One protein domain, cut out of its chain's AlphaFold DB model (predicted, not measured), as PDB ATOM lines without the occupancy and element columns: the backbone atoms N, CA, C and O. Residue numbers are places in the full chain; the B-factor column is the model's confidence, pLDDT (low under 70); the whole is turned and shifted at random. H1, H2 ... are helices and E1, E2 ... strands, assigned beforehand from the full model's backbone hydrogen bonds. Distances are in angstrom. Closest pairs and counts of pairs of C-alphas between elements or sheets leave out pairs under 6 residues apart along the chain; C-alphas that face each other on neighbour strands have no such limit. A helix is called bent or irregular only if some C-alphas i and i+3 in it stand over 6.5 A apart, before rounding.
ATOM      1  N   SER A   2      -9.241 -65.968  12.334       80.38
ATOM      2  CA  SER A   2      -9.066 -64.549  12.655       80.38
ATOM      3  C   SER A   2      -7.658 -64.264  13.149       80.38
ATOM      4  O   SER A   2      -7.297 -64.603  14.279       80.38
ATOM      5  N   THR A   3      -6.873 -63.586  12.314       85.56
ATOM      6  CA  THR A   3      -5.528 -63.134  12.680       85.56
ATOM      7  C   THR A   3      -5.576 -62.213  13.899       85.56
ATOM      8  O   THR A   3      -4.857 -62.438  14.865       85.56
ATOM      9  N   TYR A   4      -6.471 -61.221  13.914       88.06
ATOM     10  CA  TYR A   4      -6.554 -60.245  15.005       88.06
ATOM     11  C   TYR A   4      -6.898 -60.880  16.361       88.06
ATOM     12  O   TYR A   4      -6.246 -60.572  17.360       88.06
ATOM     13  N   LEU A   5      -7.880 -61.789  16.406       86.88
ATOM     14  CA  LEU A   5      -8.260 -62.456  17.658       86.88
ATOM     15  C   LEU A   5      -7.162 -63.393  18.158       86.88
ATOM     16  O   LEU A   5      -6.862 -63.388  19.350       86.88
ATOM     17  N   THR A   6      -6.501 -64.108  17.241       88.94
ATOM     18  CA  THR A   6      -5.322 -64.926  17.563       88.94
ATOM     19  C   THR A   6      -4.252 -64.071  18.242       88.94
ATOM     20  O   THR A   6      -3.794 -64.393  19.337       88.94
ATOM     21  N   LEU A   7      -3.900 -62.924  17.653       91.25
ATOM     22  CA  LEU A   7      -2.896 -62.024  18.223       91.25
ATOM     23  C   LEU A   7      -3.327 -61.475  19.587       91.25
ATOM     24  O   LEU A   7      -2.532 -61.485  20.522       91.25
ATOM     25  N   LYS A   8      -4.581 -61.029  19.736       89.38
ATOM     26  CA  LYS A   8      -5.085 -60.501  21.014       89.38
ATOM     27  C   LYS A   8      -5.070 -61.543  22.133       89.38
ATOM     28  O   LYS A   8      -4.761 -61.182  23.266       89.38
ATOM     29  N   LYS A   9      -5.367 -62.809  21.830       88.00
ATOM     30  CA  LYS A   9      -5.334 -63.910  22.803       88.00
ATOM     31  C   LYS A   9      -3.915 -64.196  23.296       88.00
ATOM     32  O   LYS A   9      -3.719 -64.334  24.504       88.00
ATOM     33  N   HIS A  10      -2.949 -64.269  22.378       87.88
ATOM     34  CA  HIS A  10      -1.582 -64.724  22.671       87.88
ATOM     35  C   HIS A  10      -0.610 -63.599  23.056       87.88
ATOM     36  O   HIS A  10       0.361 -63.845  23.765       87.88
ATOM     37  N   LEU A  11      -0.871 -62.357  22.643       88.44
ATOM     38  CA  LEU A  11       0.005 -61.202  22.870       88.44
ATOM     39  C   LEU A  11      -0.713 -60.091  23.656       88.44
ATOM     40  O   LEU A  11      -0.715 -58.927  23.261       88.44
ATOM     41  N   GLN A  12      -1.318 -60.442  24.793       83.75
ATOM     42  CA  GLN A  12      -2.173 -59.540  25.589       83.75
ATOM     43  C   GLN A  12      -1.477 -58.242  26.040       83.75
ATOM     44  O   GLN A  12      -2.133 -57.217  26.200       83.75
ATOM     45  N   ASN A  13      -0.150 -58.272  26.197       87.12
ATOM     46  CA  ASN A  13       0.654 -57.120  26.619       87.12
ATOM     47  C   ASN A  13       1.199 -56.286  25.447       87.12
ATOM     48  O   ASN A  13       1.952 -55.340  25.674       87.12
ATOM     49  N   GLN A  14       0.869 -56.639  24.200       87.88
ATOM     50  CA  GLN A  14       1.305 -55.893  23.024       87.88
ATOM     51  C   GLN A  14       0.210 -54.969  22.488       87.88
ATOM     52  O   GLN A  14      -0.987 -55.270  22.503       87.88
ATOM     53  N   ALA A  15       0.649 -53.826  21.967       90.50
ATOM     54  CA  ALA A  15      -0.210 -52.857  21.313       90.50
ATOM     55  C   ALA A  15      -0.611 -53.377  19.922       90.50
ATOM     56  O   ALA A  15       0.099 -53.186  18.939       90.50
ATOM     57  N   ILE A  16      -1.740 -54.086  19.863       92.00
ATOM     58  CA  ILE A  16      -2.290 -54.655  18.625       92.00
ATOM     59  C   ILE A  16      -3.486 -53.830  18.172       92.00
ATOM     60  O   ILE A  16      -4.480 -53.720  18.906       92.00
ATOM     61  N   TYR A  17      -3.403 -53.340  16.939       91.00
ATOM     62  CA  TYR A  17      -4.429 -52.543  16.285       91.00
ATOM     63  C   TYR A  17      -4.833 -53.201  14.966       91.00
ATOM     64  O   TYR A  17      -3.984 -53.640  14.195       91.00
ATOM     65  N   HIS A  18      -6.138 -53.274  14.722       89.12
ATOM     66  CA  HIS A  18      -6.697 -53.550  13.403       89.12
ATOM     67  C   HIS A  18      -7.159 -52.207  12.846       89.12
ATOM     68  O   HIS A  18      -7.868 -51.491  13.552       89.12
ATOM     69  N   ILE A  19      -6.722 -51.859  11.639       88.12
ATOM     70  CA  ILE A  19      -6.987 -50.566  11.004       88.12
ATOM     71  C   ILE A  19      -7.335 -50.769   9.531       88.12
ATOM     72  O   ILE A  19      -6.872 -51.727   8.911       88.12
ATOM     73  N   HIS A  20      -8.108 -49.839   8.976       84.75
ATOM     74  CA  HIS A  20      -8.411 -49.779   7.542       84.75
ATOM     75  C   HIS A  20      -7.735 -48.599   6.830       84.75
ATOM     76  O   HIS A  20      -7.572 -48.642   5.615       84.75
ATOM     77  N   ASN A  21      -7.294 -47.593   7.588       87.56
ATOM     78  CA  ASN A  21      -6.633 -46.382   7.107       87.56
ATOM     79  C   ASN A  21      -5.554 -45.969   8.116       87.56
ATOM     80  O   ASN A  21      -5.636 -46.352   9.283       87.56
ATOM     81  N   LEU A  22      -4.547 -45.213   7.687       90.56
ATOM     82  CA  LEU A  22      -3.488 -44.689   8.559       90.56
ATOM     83  C   LEU A  22      -2.826 -43.414   8.020       90.56
ATOM     84  O   LEU A  22      -2.272 -42.623   8.781       90.56
ATOM     85  N   ASN A  23      -2.850 -43.216   6.707       91.38
ATOM     86  CA  ASN A  23      -2.367 -42.020   6.047       91.38
ATOM     87  C   ASN A  23      -3.187 -40.818   6.524       91.38
ATOM     88  O   ASN A  23      -4.400 -40.759   6.321       91.38
ATOM     89  N   SER A  24      -2.520 -39.853   7.153       86.81
ATOM     90  CA  SER A  24      -3.167 -38.704   7.783       86.81
ATOM     91  C   SER A  24      -3.927 -37.825   6.787       86.81
ATOM     92  O   SER A  24      -5.018 -37.353   7.110       86.81
ATOM     93  N   GLU A  25      -3.417 -37.640   5.566       86.75
ATOM     94  CA  GLU A  25      -4.091 -36.851   4.529       86.75
ATOM     95  C   GLU A  25      -5.350 -37.551   4.015       86.75
ATOM     96  O   GLU A  25      -6.402 -36.922   3.855       86.75
ATOM     97  N   HIS A  26      -5.258 -38.860   3.769       84.44
ATOM     98  CA  HIS A  26      -6.401 -39.661   3.339       84.44
ATOM     99  C   HIS A  26      -7.461 -39.724   4.443       84.44
ATOM    100  O   HIS A  26      -8.629 -39.392   4.219       84.44
ATOM    101  N   PHE A  27      -7.039 -40.068   5.660       84.44
ATOM    102  CA  PHE A  27      -7.922 -40.209   6.806       84.44
ATOM    103  C   PHE A  27      -8.593 -38.889   7.195       84.44
ATOM    104  O   PHE A  27      -9.754 -38.905   7.592       84.44
ATOM    105  N   SER A  28      -7.933 -37.736   7.031       83.62
ATOM    106  CA  SER A  28      -8.550 -36.430   7.317       83.62
ATOM    107  C   SER A  28      -9.799 -36.179   6.465       83.62
ATOM    108  O   SER A  28     -10.812 -35.726   6.994       83.62
ATOM    109  N   LYS A  29      -9.787 -36.557   5.180       83.56
ATOM    110  CA  LYS A  29     -10.955 -36.428   4.286       83.56
ATOM    111  C   LYS A  29     -12.106 -37.344   4.709       83.56
ATOM    112  O   LYS A  29     -13.274 -36.945   4.682       83.56
ATOM    113  N   ILE A  30     -11.775 -38.570   5.121       80.12
ATOM    114  CA  ILE A  30     -12.750 -39.521   5.670       80.12
ATOM    115  C   ILE A  30     -13.344 -38.941   6.955       80.12
ATOM    116  O   ILE A  30     -14.562 -38.856   7.083       80.12
ATOM    117  N   TRP A  31     -12.498 -38.470   7.871       80.31
ATOM    118  CA  TRP A  31     -12.896 -37.908   9.157       80.31
ATOM    119  C   TRP A  31     -13.808 -36.685   9.017       80.31
ATOM    120  O   TRP A  31     -14.812 -36.590   9.719       80.31
ATOM    121  N   GLU A  32     -13.511 -35.764   8.100       81.06
ATOM    122  CA  GLU A  32     -14.387 -34.623   7.807       81.06
ATOM    123  C   GLU A  32     -15.772 -35.082   7.342       81.06
ATOM    124  O   GLU A  32     -16.787 -34.617   7.861       81.06
ATOM    125  N   THR A  33     -15.821 -36.056   6.432       74.69
ATOM    126  CA  THR A  33     -17.082 -36.649   5.963       74.69
ATOM    127  C   THR A  33     -17.847 -37.297   7.122       74.69
ATOM    128  O   THR A  33     -19.046 -37.070   7.275       74.69
ATOM    129  N   MET A  34     -17.145 -38.021   8.004       72.81
ATOM    130  CA  MET A  34     -17.729 -38.636   9.200       72.81
ATOM    131  C   MET A  34     -18.374 -37.617  10.143       72.81
ATOM    132  O   MET A  34     -19.443 -37.875  10.685       72.81
ATOM    133  N   GLN A  35     -17.735 -36.463  10.353       71.56
ATOM    134  CA  GLN A  35     -18.258 -35.409  11.230       71.56
ATOM    135  C   GLN A  35     -19.491 -34.709  10.638       71.56
ATOM    136  O   GLN A  35     -20.343 -34.220  11.382       71.56
ATOM    137  N   LEU A  36     -19.593 -34.649   9.308       65.94
ATOM    138  CA  LEU A  36     -20.728 -34.043   8.607       65.94
ATOM    139  C   LEU A  36     -21.949 -34.976   8.554       65.94
ATOM    140  O   LEU A  36     -23.091 -34.506   8.580       65.94
ATOM    141  N   GLU A  37     -21.733 -36.291   8.519       64.12
ATOM    142  CA  GLU A  37     -22.792 -37.299   8.484       64.12
ATOM    143  C   GLU A  37     -23.251 -37.684   9.906       64.12
ATOM    144  O   GLU A  37     -22.590 -38.415  10.638       64.12
ATOM    145  N   LYS A  38     -24.441 -37.218  10.316       53.56
ATOM    146  CA  LYS A  38     -24.985 -37.343  11.692       53.56
ATOM    147  C   LYS A  38     -25.302 -38.769  12.188       53.56
ATOM    148  O   LYS A  38     -25.852 -38.911  13.279       53.56
ATOM    149  N   HIS A  39     -24.999 -39.816  11.424       56.06
ATOM    150  CA  HIS A  39     -25.467 -41.186  11.680       56.06
ATOM    151  C   HIS A  39     -24.333 -42.210  11.831       56.06
ATOM    152  O   HIS A  39     -24.483 -43.364  11.439       56.06
ATOM    153  N   TYR A  40     -23.200 -41.821  12.418       53.97
ATOM    154  CA  TYR A  40     -22.145 -42.788  12.722       53.97
ATOM    155  C   TYR A  40     -22.523 -43.691  13.901       53.97
ATOM    156  O   TYR A  40     -22.754 -43.230  15.021       53.97
ATOM    157  N   HIS A  41     -22.554 -45.005  13.656       53.66
ATOM    158  CA  HIS A  41     -22.726 -46.010  14.702       53.66
ATOM    159  C   HIS A  41     -21.580 -45.912  15.729       53.66
ATOM    160  O   HIS A  41     -20.408 -45.735  15.378       53.66
ATOM    161  N   ALA A  42     -21.890 -46.070  17.019       46.59
ATOM    162  CA  ALA A  42     -20.909 -45.934  18.105       46.59
ATOM    163  C   ALA A  42     -19.685 -46.866  17.952       46.59
ATOM    164  O   ALA A  42     -18.565 -46.486  18.292       46.59
ATOM    165  N   PHE A  43     -19.876 -48.061  17.377       46.28
ATOM    166  CA  PHE A  43     -18.797 -49.017  17.107       46.28
ATOM    167  C   PHE A  43     -17.813 -48.510  16.038       46.28
ATOM    168  O   PHE A  43     -16.598 -48.549  16.236       46.28
ATOM    169  N   THR A  44     -18.327 -47.945  14.940       59.78
ATOM    170  CA  THR A  44     -17.502 -47.307  13.902       59.78
ATOM    171  C   THR A  44     -16.780 -46.064  14.419       59.78
ATOM    172  O   THR A  44     -15.643 -45.808  14.024       59.78
ATOM    173  N   PHE A  45     -17.378 -45.331  15.362       65.62
ATOM    174  CA  PHE A  45     -16.752 -44.150  15.959       65.62
ATOM    175  C   PHE A  45     -15.516 -44.510  16.799       65.62
ATOM    176  O   PHE A  45     -14.467 -43.891  16.642       65.62
ATOM    177  N   GLY A  46     -15.590 -45.560  17.629       69.06
ATOM    178  CA  GLY A  46     -14.451 -46.014  18.440       69.06
ATOM    179  C   GLY A  46     -13.241 -46.446  17.599       69.06
ATOM    180  O   GLY A  46     -12.114 -46.025  17.868       69.06
ATOM    181  N   HIS A  47     -13.476 -47.229  16.541       74.88
ATOM    182  CA  HIS A  47     -12.432 -47.627  15.589       74.88
ATOM    183  C   HIS A  47     -11.815 -46.417  14.864       74.88
ATOM    184  O   HIS A  47     -10.597 -46.343  14.681       74.88
ATOM    185  N   SER A  48     -12.644 -45.431  14.513       76.50
ATOM    186  CA  SER A  48     -12.206 -44.207  13.830       76.50
ATOM    187  C   SER A  48     -11.370 -43.304  14.741       76.50
ATOM    188  O   SER A  48     -10.352 -42.782  14.301       76.50
ATOM    189  N   CYS A  49     -11.720 -43.167  16.023       82.31
ATOM    190  CA  CYS A  49     -10.910 -42.419  16.992       82.31
ATOM    191  C   CYS A  49      -9.518 -43.035  17.185       82.31
ATOM    192  O   CYS A  49      -8.525 -42.310  17.220       82.31
ATOM    193  N   MET A  50      -9.435 -44.367  17.282       86.06
ATOM    194  CA  MET A  50      -8.147 -45.064  17.368       86.06
ATOM    195  C   MET A  50      -7.306 -44.816  16.114       86.06
ATOM    196  O   MET A  50      -6.132 -44.470  16.207       86.06
ATOM    197  N   THR A  51      -7.926 -44.945  14.941       86.75
ATOM    198  CA  THR A  51      -7.260 -44.706  13.657       86.75
ATOM    199  C   THR A  51      -6.767 -43.266  13.536       86.75
ATOM    200  O   THR A  51      -5.626 -43.048  13.132       86.75
ATOM    201  N   LYS A  52      -7.572 -42.285  13.965       87.38
ATOM    202  CA  LYS A  52      -7.180 -40.872  14.031       87.38
ATOM    203  C   LYS A  52      -5.927 -40.679  14.871       87.38
ATOM    204  O   LYS A  52      -4.960 -40.098  14.392       87.38
ATOM    205  N   TYR A  53      -5.940 -41.210  16.093       89.56
ATOM    206  CA  TYR A  53      -4.811 -41.098  17.008       89.56
ATOM    207  C   TYR A  53      -3.541 -41.698  16.399       89.56
ATOM    208  O   TYR A  53      -2.506 -41.037  16.371       89.56
ATOM    209  N   LEU A  54      -3.624 -42.921  15.862       91.25
ATOM    210  CA  LEU A  54      -2.482 -43.574  15.221       91.25
ATOM    211  C   LEU A  54      -1.967 -42.772  14.021       91.25
ATOM    212  O   LEU A  54      -0.761 -42.618  13.894       91.25
ATOM    213  N   SER A  55      -2.861 -42.231  13.189       91.38
ATOM    214  CA  SER A  55      -2.499 -41.436  12.006       91.38
ATOM    215  C   SER A  55      -1.795 -40.128  12.384       91.38
ATOM    216  O   SER A  55      -0.827 -39.736  11.740       91.38
ATOM    217  N   GLU A  56      -2.250 -39.458  13.447       90.81
ATOM    218  CA  GLU A  56      -1.660 -38.202  13.938       90.81
ATOM    219  C   GLU A  56      -0.291 -38.404  14.601       90.81
ATOM    220  O   GLU A  56       0.546 -37.506  14.555       90.81
ATOM    221  N   HIS A  57      -0.043 -39.583  15.178       91.38
ATOM    222  CA  HIS A  57       1.181 -39.886  15.929       91.38
ATOM    223  C   HIS A  57       2.090 -40.900  15.213       91.38
ATOM    224  O   HIS A  57       3.036 -41.416  15.810       91.38
ATOM    225  N   ILE A  58       1.832 -41.214  13.937       90.88
ATOM    226  CA  ILE A  58       2.507 -42.322  13.245       90.88
ATOM    227  C   ILE A  58       4.024 -42.127  13.148       90.88
ATOM    228  O   ILE A  58       4.783 -43.079  13.328       90.88
ATOM    229  N   GLU A  59       4.483 -40.892  12.950       91.00
ATOM    230  CA  GLU A  59       5.913 -40.575  12.890       91.00
ATOM    231  C   GLU A  59       6.597 -40.729  14.255       91.00
ATOM    232  O   GLU A  59       7.719 -41.230  14.339       91.00
ATOM    233  N   GLU A  60       5.918 -40.391  15.353       91.69
ATOM    234  CA  GLU A  60       6.438 -40.633  16.703       91.69
ATOM    235  C   GLU A  60       6.550 -42.136  16.989       91.69
ATOM    236  O   GLU A  60       7.568 -42.598  17.510       91.69
ATOM    237  N   ILE A  61       5.536 -42.909  16.588       90.19
ATOM    238  CA  ILE A  61       5.508 -44.367  16.748       90.19
ATOM    239  C   ILE A  61       6.654 -45.016  15.957       90.19
ATOM    240  O   ILE A  61       7.390 -45.832  16.519       90.19
ATOM    241  N   LYS A  62       6.849 -44.617  14.692       90.19
ATOM    242  CA  LYS A  62       7.923 -45.118  13.810       90.19
ATOM    243  C   LYS A  62       9.318 -44.849  14.372       90.19
ATOM    244  O   LYS A  62      10.199 -45.691  14.236       90.19
ATOM    245  N   ASN A  63       9.507 -43.729  15.068       87.06
ATOM    246  CA  ASN A  63      10.794 -43.376  15.669       87.06
ATOM    247  C   ASN A  63      11.101 -44.114  16.984       87.06
ATOM    248  O   ASN A  63      12.258 -44.175  17.396       87.06
ATOM    249  N   GLN A  64      10.091 -44.654  17.672       84.88
ATOM    250  CA  GLN A  64      10.255 -45.211  19.021       84.88
ATOM    251  C   GLN A  64      10.118 -46.732  19.098       84.88
ATOM    252  O   GLN A  64      10.544 -47.338  20.087       84.88
ATOM    253  N   LYS A  65       9.461 -47.355  18.119       83.44
ATOM    254  CA  LYS A  65       9.050 -48.759  18.189       83.44
ATOM    255  C   LYS A  65       9.453 -49.505  16.927       83.44
ATOM    256  O   LYS A  65       9.491 -48.938  15.844       83.44
ATOM    257  N   ASN A  66       9.720 -50.799  17.090       90.62
ATOM    258  CA  ASN A  66       9.688 -51.722  15.964       90.62
ATOM    259  C   ASN A  66       8.224 -51.975  15.607       90.62
ATOM    260  O   ASN A  66       7.423 -52.292  16.492       90.62
ATOM    261  N   ILE A  67       7.880 -51.788  14.336       94.75
ATOM    262  CA  ILE A  67       6.513 -51.952  13.852       94.75
ATOM    263  C   ILE A  67       6.420 -53.269  13.095       94.75
ATOM    264  O   ILE A  67       7.077 -53.470  12.077       94.75
ATOM    265  N   LYS A  68       5.532 -54.144  13.563       96.19
ATOM    266  CA  LYS A  68       5.138 -55.356  12.847       96.19
ATOM    267  C   LYS A  68       3.804 -55.120  12.150       96.19
ATOM    268  O   LYS A  68       2.795 -54.873  12.809       96.19
ATOM    269  N   ILE A  69       3.799 -55.205  10.827       96.88
ATOM    270  CA  ILE A  69       2.618 -55.030   9.981       96.88
ATOM    271  C   ILE A  69       2.196 -56.403   9.466       96.88
ATOM    272  O   ILE A  69       3.012 -57.146   8.929       96.88
ATOM    273  N   ILE A  70       0.916 -56.736   9.606       97.31
ATOM    274  CA  ILE A  70       0.328 -57.937   9.009       97.31
ATOM    275  C   ILE A  70      -0.780 -57.477   8.069       97.31
ATOM    276  O   ILE A  70      -1.731 -56.832   8.507       97.31
ATOM    277  N   THR A  71      -0.655 -57.801   6.786       96.06
ATOM    278  CA  THR A  71      -1.621 -57.435   5.745       96.06
ATOM    279  C   THR A  71      -2.030 -58.652   4.921       96.06
ATOM    280  O   THR A  71      -1.372 -59.693   4.943       96.06
ATOM    281  N   GLY A  72      -3.153 -58.535   4.217       94.62
ATOM    282  CA  GLY A  72      -3.753 -59.616   3.450       94.62
ATOM    283  C   GLY A  72      -4.001 -59.239   1.996       94.62
ATOM    284  O   GLY A  72      -4.424 -58.124   1.701       94.62
ATOM    285  N   VAL A  73      -3.808 -60.200   1.097       95.75
ATOM    286  CA  VAL A  73      -4.267 -60.151  -0.296       95.75
ATOM    287  C   VAL A  73      -5.399 -61.147  -0.483       95.75
ATOM    288  O   VAL A  73      -5.378 -62.242   0.082       95.75
ATOM    289  N   ARG A  74      -6.410 -60.753  -1.251       95.12
ATOM    290  CA  ARG A  74      -7.598 -61.561  -1.522       95.12
ATOM    291  C   ARG A  74      -7.937 -61.488  -2.996       95.12
ATOM    292  O   ARG A  74      -7.737 -60.449  -3.624       95.12
ATOM    293  N   GLU A  75      -8.501 -62.574  -3.504       95.75
ATOM    294  CA  GLU A  75      -8.970 -62.687  -4.873       95.75
ATOM    295  C   GLU A  75      -9.889 -61.486  -5.197       95.75
ATOM    296  O   GLU A  75     -10.851 -61.249  -4.452       95.75
ATOM    297  N   PHE A 146       6.940 -62.688  -3.569       97.88
ATOM    298  CA  PHE A 146       5.828 -63.422  -2.978       97.88
ATOM    299  C   PHE A 146       5.806 -64.885  -3.453       97.88
ATOM    300  O   PHE A 146       5.476 -65.156  -4.613       97.88
ATOM    301  N   PRO A 147       6.096 -65.875  -2.584       97.38
ATOM    302  CA  PRO A 147       5.992 -67.286  -2.936       97.38
ATOM    303  C   PRO A 147       4.513 -67.691  -3.010       97.38
ATOM    304  O   PRO A 147       3.918 -68.189  -2.051       97.38
ATOM    305  N   LYS A 148       3.918 -67.480  -4.189       97.19
ATOM    306  CA  LYS A 148       2.490 -67.677  -4.500       97.19
ATOM    307  C   LYS A 148       1.946 -69.017  -4.004       97.19
ATOM    308  O   LYS A 148       0.821 -69.077  -3.497       97.19
ATOM    309  N   GLU A 149       2.753 -70.075  -4.102       96.38
ATOM    310  CA  GLU A 149       2.353 -71.406  -3.655       96.38
ATOM    311  C   GLU A 149       2.345 -71.579  -2.136       96.38
ATOM    312  O   GLU A 149       1.439 -72.216  -1.598       96.38
ATOM    313  N   LYS A 150       3.284 -70.940  -1.438       96.44
ATOM    314  CA  LYS A 150       3.341 -70.935   0.028       96.44
ATOM    315  C   LYS A 150       2.199 -70.117   0.638       96.44
ATOM    316  O   LYS A 150       1.689 -70.456   1.700       96.44
ATOM    317  N   GLY A 151       1.773 -69.058  -0.055       96.69
ATOM    318  CA  GLY A 151       0.632 -68.234   0.346       96.69
ATOM    319  C   GLY A 151       0.955 -67.146   1.369       96.69
ATOM    320  O   GLY A 151       0.035 -66.463   1.807       96.69
ATOM    321  N   TYR A 152       2.222 -66.940   1.727       98.38
ATOM    322  CA  TYR A 152       2.638 -65.791   2.528       98.38
ATOM    323  C   TYR A 152       4.092 -65.395   2.266       98.38
ATOM    324  O   TYR A 152       4.898 -66.230   1.854       98.38
ATOM    325  N   ALA A 153       4.429 -64.139   2.553       98.38
ATOM    326  CA  ALA A 153       5.789 -63.606   2.504       98.38
ATOM    327  C   ALA A 153       6.095 -62.808   3.775       98.38
ATOM    328  O   ALA A 153       5.210 -62.143   4.313       98.38
ATOM    329  N   ILE A 154       7.347 -62.858   4.229       98.38
ATOM    330  CA  ILE A 154       7.861 -62.016   5.314       98.38
ATOM    331  C   ILE A 154       8.985 -61.158   4.737       98.38
ATOM    332  O   ILE A 154       9.910 -61.695   4.131       98.38
ATOM    333  N   ALA A 155       8.899 -59.846   4.934       97.75
ATOM    334  CA  ALA A 155       9.911 -58.882   4.527       97.75
ATOM    335  C   ALA A 155      10.354 -58.050   5.734       97.75
ATOM    336  O   ALA A 155       9.521 -57.571   6.504       97.75
ATOM    337  N   ASN A 156      11.664 -57.863   5.888       96.38
ATOM    338  CA  ASN A 156      12.241 -57.043   6.948       96.38
ATOM    339  C   ASN A 156      12.864 -55.784   6.341       96.38
ATOM    340  O   ASN A 156      13.604 -55.865   5.361       96.38
ATOM    341  N   PHE A 157      12.608 -54.636   6.962       95.56
ATOM    342  CA  PHE A 157      13.137 -53.331   6.568       95.56
ATOM    343  C   PHE A 157      13.900 -52.713   7.751       95.56
ATOM    344  O   PHE A 157      13.349 -51.858   8.454       95.56
ATOM    345  N   PRO A 158      15.160 -53.131   8.002       91.81
ATOM    346  CA  PRO A 158      15.925 -52.706   9.175       91.81
ATOM    347  C   PRO A 158      16.096 -51.188   9.274       91.81
ATOM    348  O   PRO A 158      15.898 -50.626  10.347       91.81
ATOM    349  N   ASP A 159      16.352 -50.517   8.146       91.25
ATOM    350  CA  ASP A 159      16.548 -49.059   8.083       91.25
ATOM    351  C   ASP A 159      15.307 -48.258   8.502       91.25
ATOM    352  O   ASP A 159      15.393 -47.066   8.788       91.25
ATOM    353  N   ARG A 160      14.140 -48.908   8.530       91.38
ATOM    354  CA  ARG A 160      12.857 -48.311   8.919       91.38
ATOM    355  C   ARG A 160      12.284 -48.925  10.190       91.38
ATOM    356  O   ARG A 160      11.230 -48.487  10.632       91.38
ATOM    357  N   ASN A 161      12.958 -49.929  10.760       92.88
ATOM    358  CA  ASN A 161      12.503 -50.702  11.913       92.88
ATOM    359  C   ASN A 161      11.104 -51.327  11.717       92.88
ATOM    360  O   ASN A 161      10.267 -51.308  12.625       92.88
ATOM    361  N   ILE A 162      10.843 -51.851  10.513       96.25
ATOM    362  CA  ILE A 162       9.554 -52.448  10.138       96.25
ATOM    363  C   ILE A 162       9.743 -53.902   9.711       96.25
ATOM    364  O   ILE A 162      10.592 -54.199   8.871       96.25
ATOM    365  N   ASP A 163       8.877 -54.778  10.212       97.31
ATOM    366  CA  ASP A 163       8.658 -56.112   9.660       97.31
ATOM    367  C   ASP A 163       7.264 -56.184   9.036       97.31
ATOM    368  O   ASP A 163       6.281 -55.739   9.631       97.31
ATOM    369  N   LEU A 164       7.160 -56.791   7.858       98.12
ATOM    370  CA  LEU A 164       5.909 -56.968   7.134       98.12
ATOM    371  C   LEU A 164       5.642 -58.453   6.885       98.12
ATOM    372  O   LEU A 164       6.486 -59.155   6.334       98.12
ATOM    373  N   LEU A 165       4.441 -58.904   7.236       98.50
ATOM    374  CA  LEU A 165       3.871 -60.182   6.830       98.50
ATOM    375  C   LEU A 165       2.717 -59.929   5.856       98.50
ATOM    376  O   LEU A 165       1.757 -59.233   6.189       98.50
ATOM    377  N   VAL A 166       2.790 -60.537   4.674       98.19
ATOM    378  CA  VAL A 166       1.723 -60.523   3.664       98.19
ATOM    379  C   VAL A 166       1.115 -61.918   3.576       98.19
ATOM    380  O   VAL A 166       1.840 -62.884   3.348       98.19
ATOM    381  N   LEU A 167      -0.203 -62.032   3.738       97.50
ATOM    382  CA  LEU A 167      -0.944 -63.298   3.727       97.50
ATOM    383  C   LEU A 167      -1.903 -63.373   2.536       97.50
ATOM    384  O   LEU A 167      -2.693 -62.461   2.315       97.50
ATOM    385  N   LYS A 168      -1.922 -64.495   1.816       96.50
ATOM    386  CA  LYS A 168      -2.965 -64.813   0.832       96.50
ATOM    387  C   LYS A 168      -4.175 -65.407   1.545       96.50
ATOM    388  O   LYS A 168      -4.087 -66.490   2.130       96.50
ATOM    389  N   LEU A 169      -5.316 -64.721   1.470       94.69
ATOM    390  CA  LEU A 169      -6.528 -65.096   2.200       94.69
ATOM    391  C   LEU A 169      -7.039 -66.492   1.813       94.69
ATOM    392  O   LEU A 169      -7.514 -67.238   2.668       94.69
ATOM    393  N   GLU A 170      -6.866 -66.883   0.552       94.81
ATOM    394  CA  GLU A 170      -7.277 -68.188   0.024       94.81
ATOM    395  C   GLU A 170      -6.473 -69.366   0.606       94.81
ATOM    396  O   GLU A 170      -6.894 -70.513   0.466       94.81
ATOM    397  N   LYS A 171      -5.330 -69.098   1.260       94.38
ATOM    398  CA  LYS A 171      -4.431 -70.110   1.841       94.38
ATOM    399  C   LYS A 171      -4.288 -70.012   3.363       94.38
ATOM    400  O   LYS A 171      -3.457 -70.724   3.934       94.38
ATOM    401  N   LEU A 172      -5.087 -69.185   4.047       91.75
ATOM    402  CA  LEU A 172      -4.996 -69.028   5.508       91.75
ATOM    403  C   LEU A 172      -5.139 -70.357   6.250       91.75
ATOM    404  O   LEU A 172      -4.385 -70.607   7.186       91.75
ATOM    405  N   ASP A 173      -6.046 -71.219   5.787       89.44
ATOM    406  CA  ASP A 173      -6.278 -72.542   6.374       89.44
ATOM    407  C   ASP A 173      -5.031 -73.431   6.394       89.44
ATOM    408  O   ASP A 173      -4.847 -74.210   7.326       89.44
ATOM    409  N   SER A 174      -4.143 -73.266   5.413       91.94
ATOM    410  CA  SER A 174      -2.905 -74.038   5.303       91.94
ATOM    411  C   SER A 174      -1.672 -73.349   5.884       91.94
ATOM    412  O   SER A 174      -0.754 -74.049   6.297       91.94
ATOM    413  N   CYS A 175      -1.607 -72.010   5.895       94.12
ATOM    414  CA  CYS A 175      -0.348 -71.302   6.171       94.12
ATOM    415  C   CYS A 175      -0.369 -70.342   7.366       94.12
ATOM    416  O   CYS A 175       0.702 -69.934   7.807       94.12
ATOM    417  N   LEU A 176      -1.539 -69.985   7.919       93.38
ATOM    418  CA  LEU A 176      -1.626 -68.913   8.919       93.38
ATOM    419  C   LEU A 176      -0.771 -69.188  10.160       93.38
ATOM    420  O   LEU A 176      -0.057 -68.298  10.612       93.38
ATOM    421  N   LYS A 177      -0.831 -70.413  10.697       93.69
ATOM    422  CA  LYS A 177      -0.078 -70.786  11.900       93.69
ATOM    423  C   LYS A 177       1.428 -70.635  11.685       93.69
ATOM    424  O   LYS A 177       2.066 -69.881  12.409       93.69
ATOM    425  N   GLU A 178       1.962 -71.293  10.654       95.19
ATOM    426  CA  GLU A 178       3.389 -71.237  10.309       95.19
ATOM    427  C   GLU A 178       3.845 -69.793  10.056       95.19
ATOM    428  O   GLU A 178       4.892 -69.372  10.549       95.19
ATOM    429  N   ALA A 179       3.040 -69.018   9.323       96.62
ATOM    430  CA  ALA A 179       3.341 -67.630   9.007       96.62
ATOM    431  C   ALA A 179       3.442 -66.758  10.265       96.62
ATOM    432  O   ALA A 179       4.398 -65.997  10.404       96.62
ATOM    433  N   LEU A 180       2.482 -66.877  11.190       95.88
ATOM    434  CA  LEU A 180       2.479 -66.105  12.434       95.88
ATOM    435  C   LEU A 180       3.600 -66.526  13.381       95.88
ATOM    436  O   LEU A 180       4.279 -65.657  13.921       95.88
ATOM    437  N   GLU A 181       3.814 -67.829  13.565       95.56
ATOM    438  CA  GLU A 181       4.888 -68.359  14.416       95.56
ATOM    439  C   GLU A 181       6.257 -67.868  13.930       95.56
ATOM    440  O   GLU A 181       7.029 -67.296  14.705       95.56
ATOM    441  N   THR A 182       6.503 -67.961  12.620       96.31
ATOM    442  CA  THR A 182       7.742 -67.475  11.995       96.31
ATOM    443  C   THR A 182       7.894 -65.959  12.131       96.31
ATOM    444  O   THR A 182       8.962 -65.470  12.491       96.31
ATOM    445  N   PHE A 183       6.836 -65.193  11.857       97.00
ATOM    446  CA  PHE A 183       6.882 -63.727  11.854       97.00
ATOM    447  C   PHE A 183       7.048 -63.107  13.250       97.00
ATOM    448  O   PHE A 183       7.679 -62.054  13.416       97.00
ATOM    449  N   LEU A 184       6.455 -63.745  14.258       93.56
ATOM    450  CA  LEU A 184       6.476 -63.284  15.643       93.56
ATOM    451  C   LEU A 184       7.627 -63.897  16.450       93.56
ATOM    452  O   LEU A 184       7.939 -63.377  17.518       93.56
ATOM    453  N   GLY A 185       8.253 -64.971  15.955       93.25
ATOM    454  CA  GLY A 185       9.275 -65.716  16.690       93.25
ATOM    455  C   GLY A 185       8.699 -66.439  17.909       93.25
ATOM    456  O   GLY A 185       9.314 -66.441  18.973       93.25
TER     457      GLY A 185
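This is residues 2 to 75 and 146 to 185 of the 251 residues of the protein "Capsular polysaccharide synthesis enzyme CpsE" of Microcystis sp. 0824 (UniProt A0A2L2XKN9). A small three-stranded sheet, E1, E3 and E2, has the kinked helix H5 over one face, and a helical hairpin of H2 and H3 reaches away from it to make the far end of the longest axis. H4 joins that hairpin to the sheet, H1 is near H5, and the turn at residues 35 to 43 sticks out. The printed part has 114 residues, with five named helices and three named strands in the order H1 H2 H3 H4 E1 E2 E3 H5; the sheet is mixed, and the class is mixed, helices and strands. The whole is only just loose, close to compact, with a radius of gyration of the C-alphas of 16.1 A and spans of 45 by 32 by 27 A.

Begin at the inner strand E3, residues 162 to 168. On one side of it is its parallel neighbour E1, residues 67 to 73, where N 69 and O 163 are 2.8 A apart, within hydrogen-bond range. On the other side is E2, residues 152 to 157, antiparallel and a hairpin with E3, where N 155 and O 164 are 2.9 A apart, also within range. H5, residues 169 to 184, is on the sheet at a height over the sheet of 8.5 A, two layers, a helix on one face of a sheet. It lies over E3 and E2 and runs along the strands, at 10 degrees to E3 on the local plane; the closest C-alphas of H5 and E3, those of Phe 183 and Leu 165, are 6.8 A apart. H5 is irregular, with C-alphas 174 and 177 at 7.9 A, and has a kink of 79 degrees near residue 176. H1, residues 3 to 10, is close to H5 but not clearly touching it: their closest C-alphas, those of Thr 3 and Leu 176, are 7.9 A apart. Farther out, H2, residues 24 to 36, and H3, residues 42 to 56, form a helical hairpin; they touch, closest at the C-alphas of Ser 24 and Ser 55, 5.1 A, at a shallow tilt of 32 degrees, only just short of steep, opposite ways. Both are apart from the three strands. H4, residues 58 to 64, and H3 meet only through their link. Every O i to N i+4 pair is within hydrogen-bond range in H1, H3 and H4, against 8 of 9 in H2 and 8 of 12 in H5.

Find C-alpha 67 at (6.513, -51.952, 13.852); from there E1 runs 19.6 A to C-alpha 73. E3 measures 19.9 A, E2 16.8 A, H3 21.2 A, H2 18.2 A, H1 10.9 A and H4 10.1 A. H5 follows E3 directly and ends 18.8 A from its start, with C-alpha 184 at (6.476, -63.284, 15.643).

Look for the two C-alphas farthest apart at Lys 38 and Glu 149, 46.3 A. Residues 76 to 145 are not printed, and C-alphas 75 and 146 are 14.9 A apart across the cut. The link from H1 to H2, residues 11 to 23, is long. In the B-factor column the mean pLDDT of the printed part is 87.5, and residues 36 to 46 are under 70.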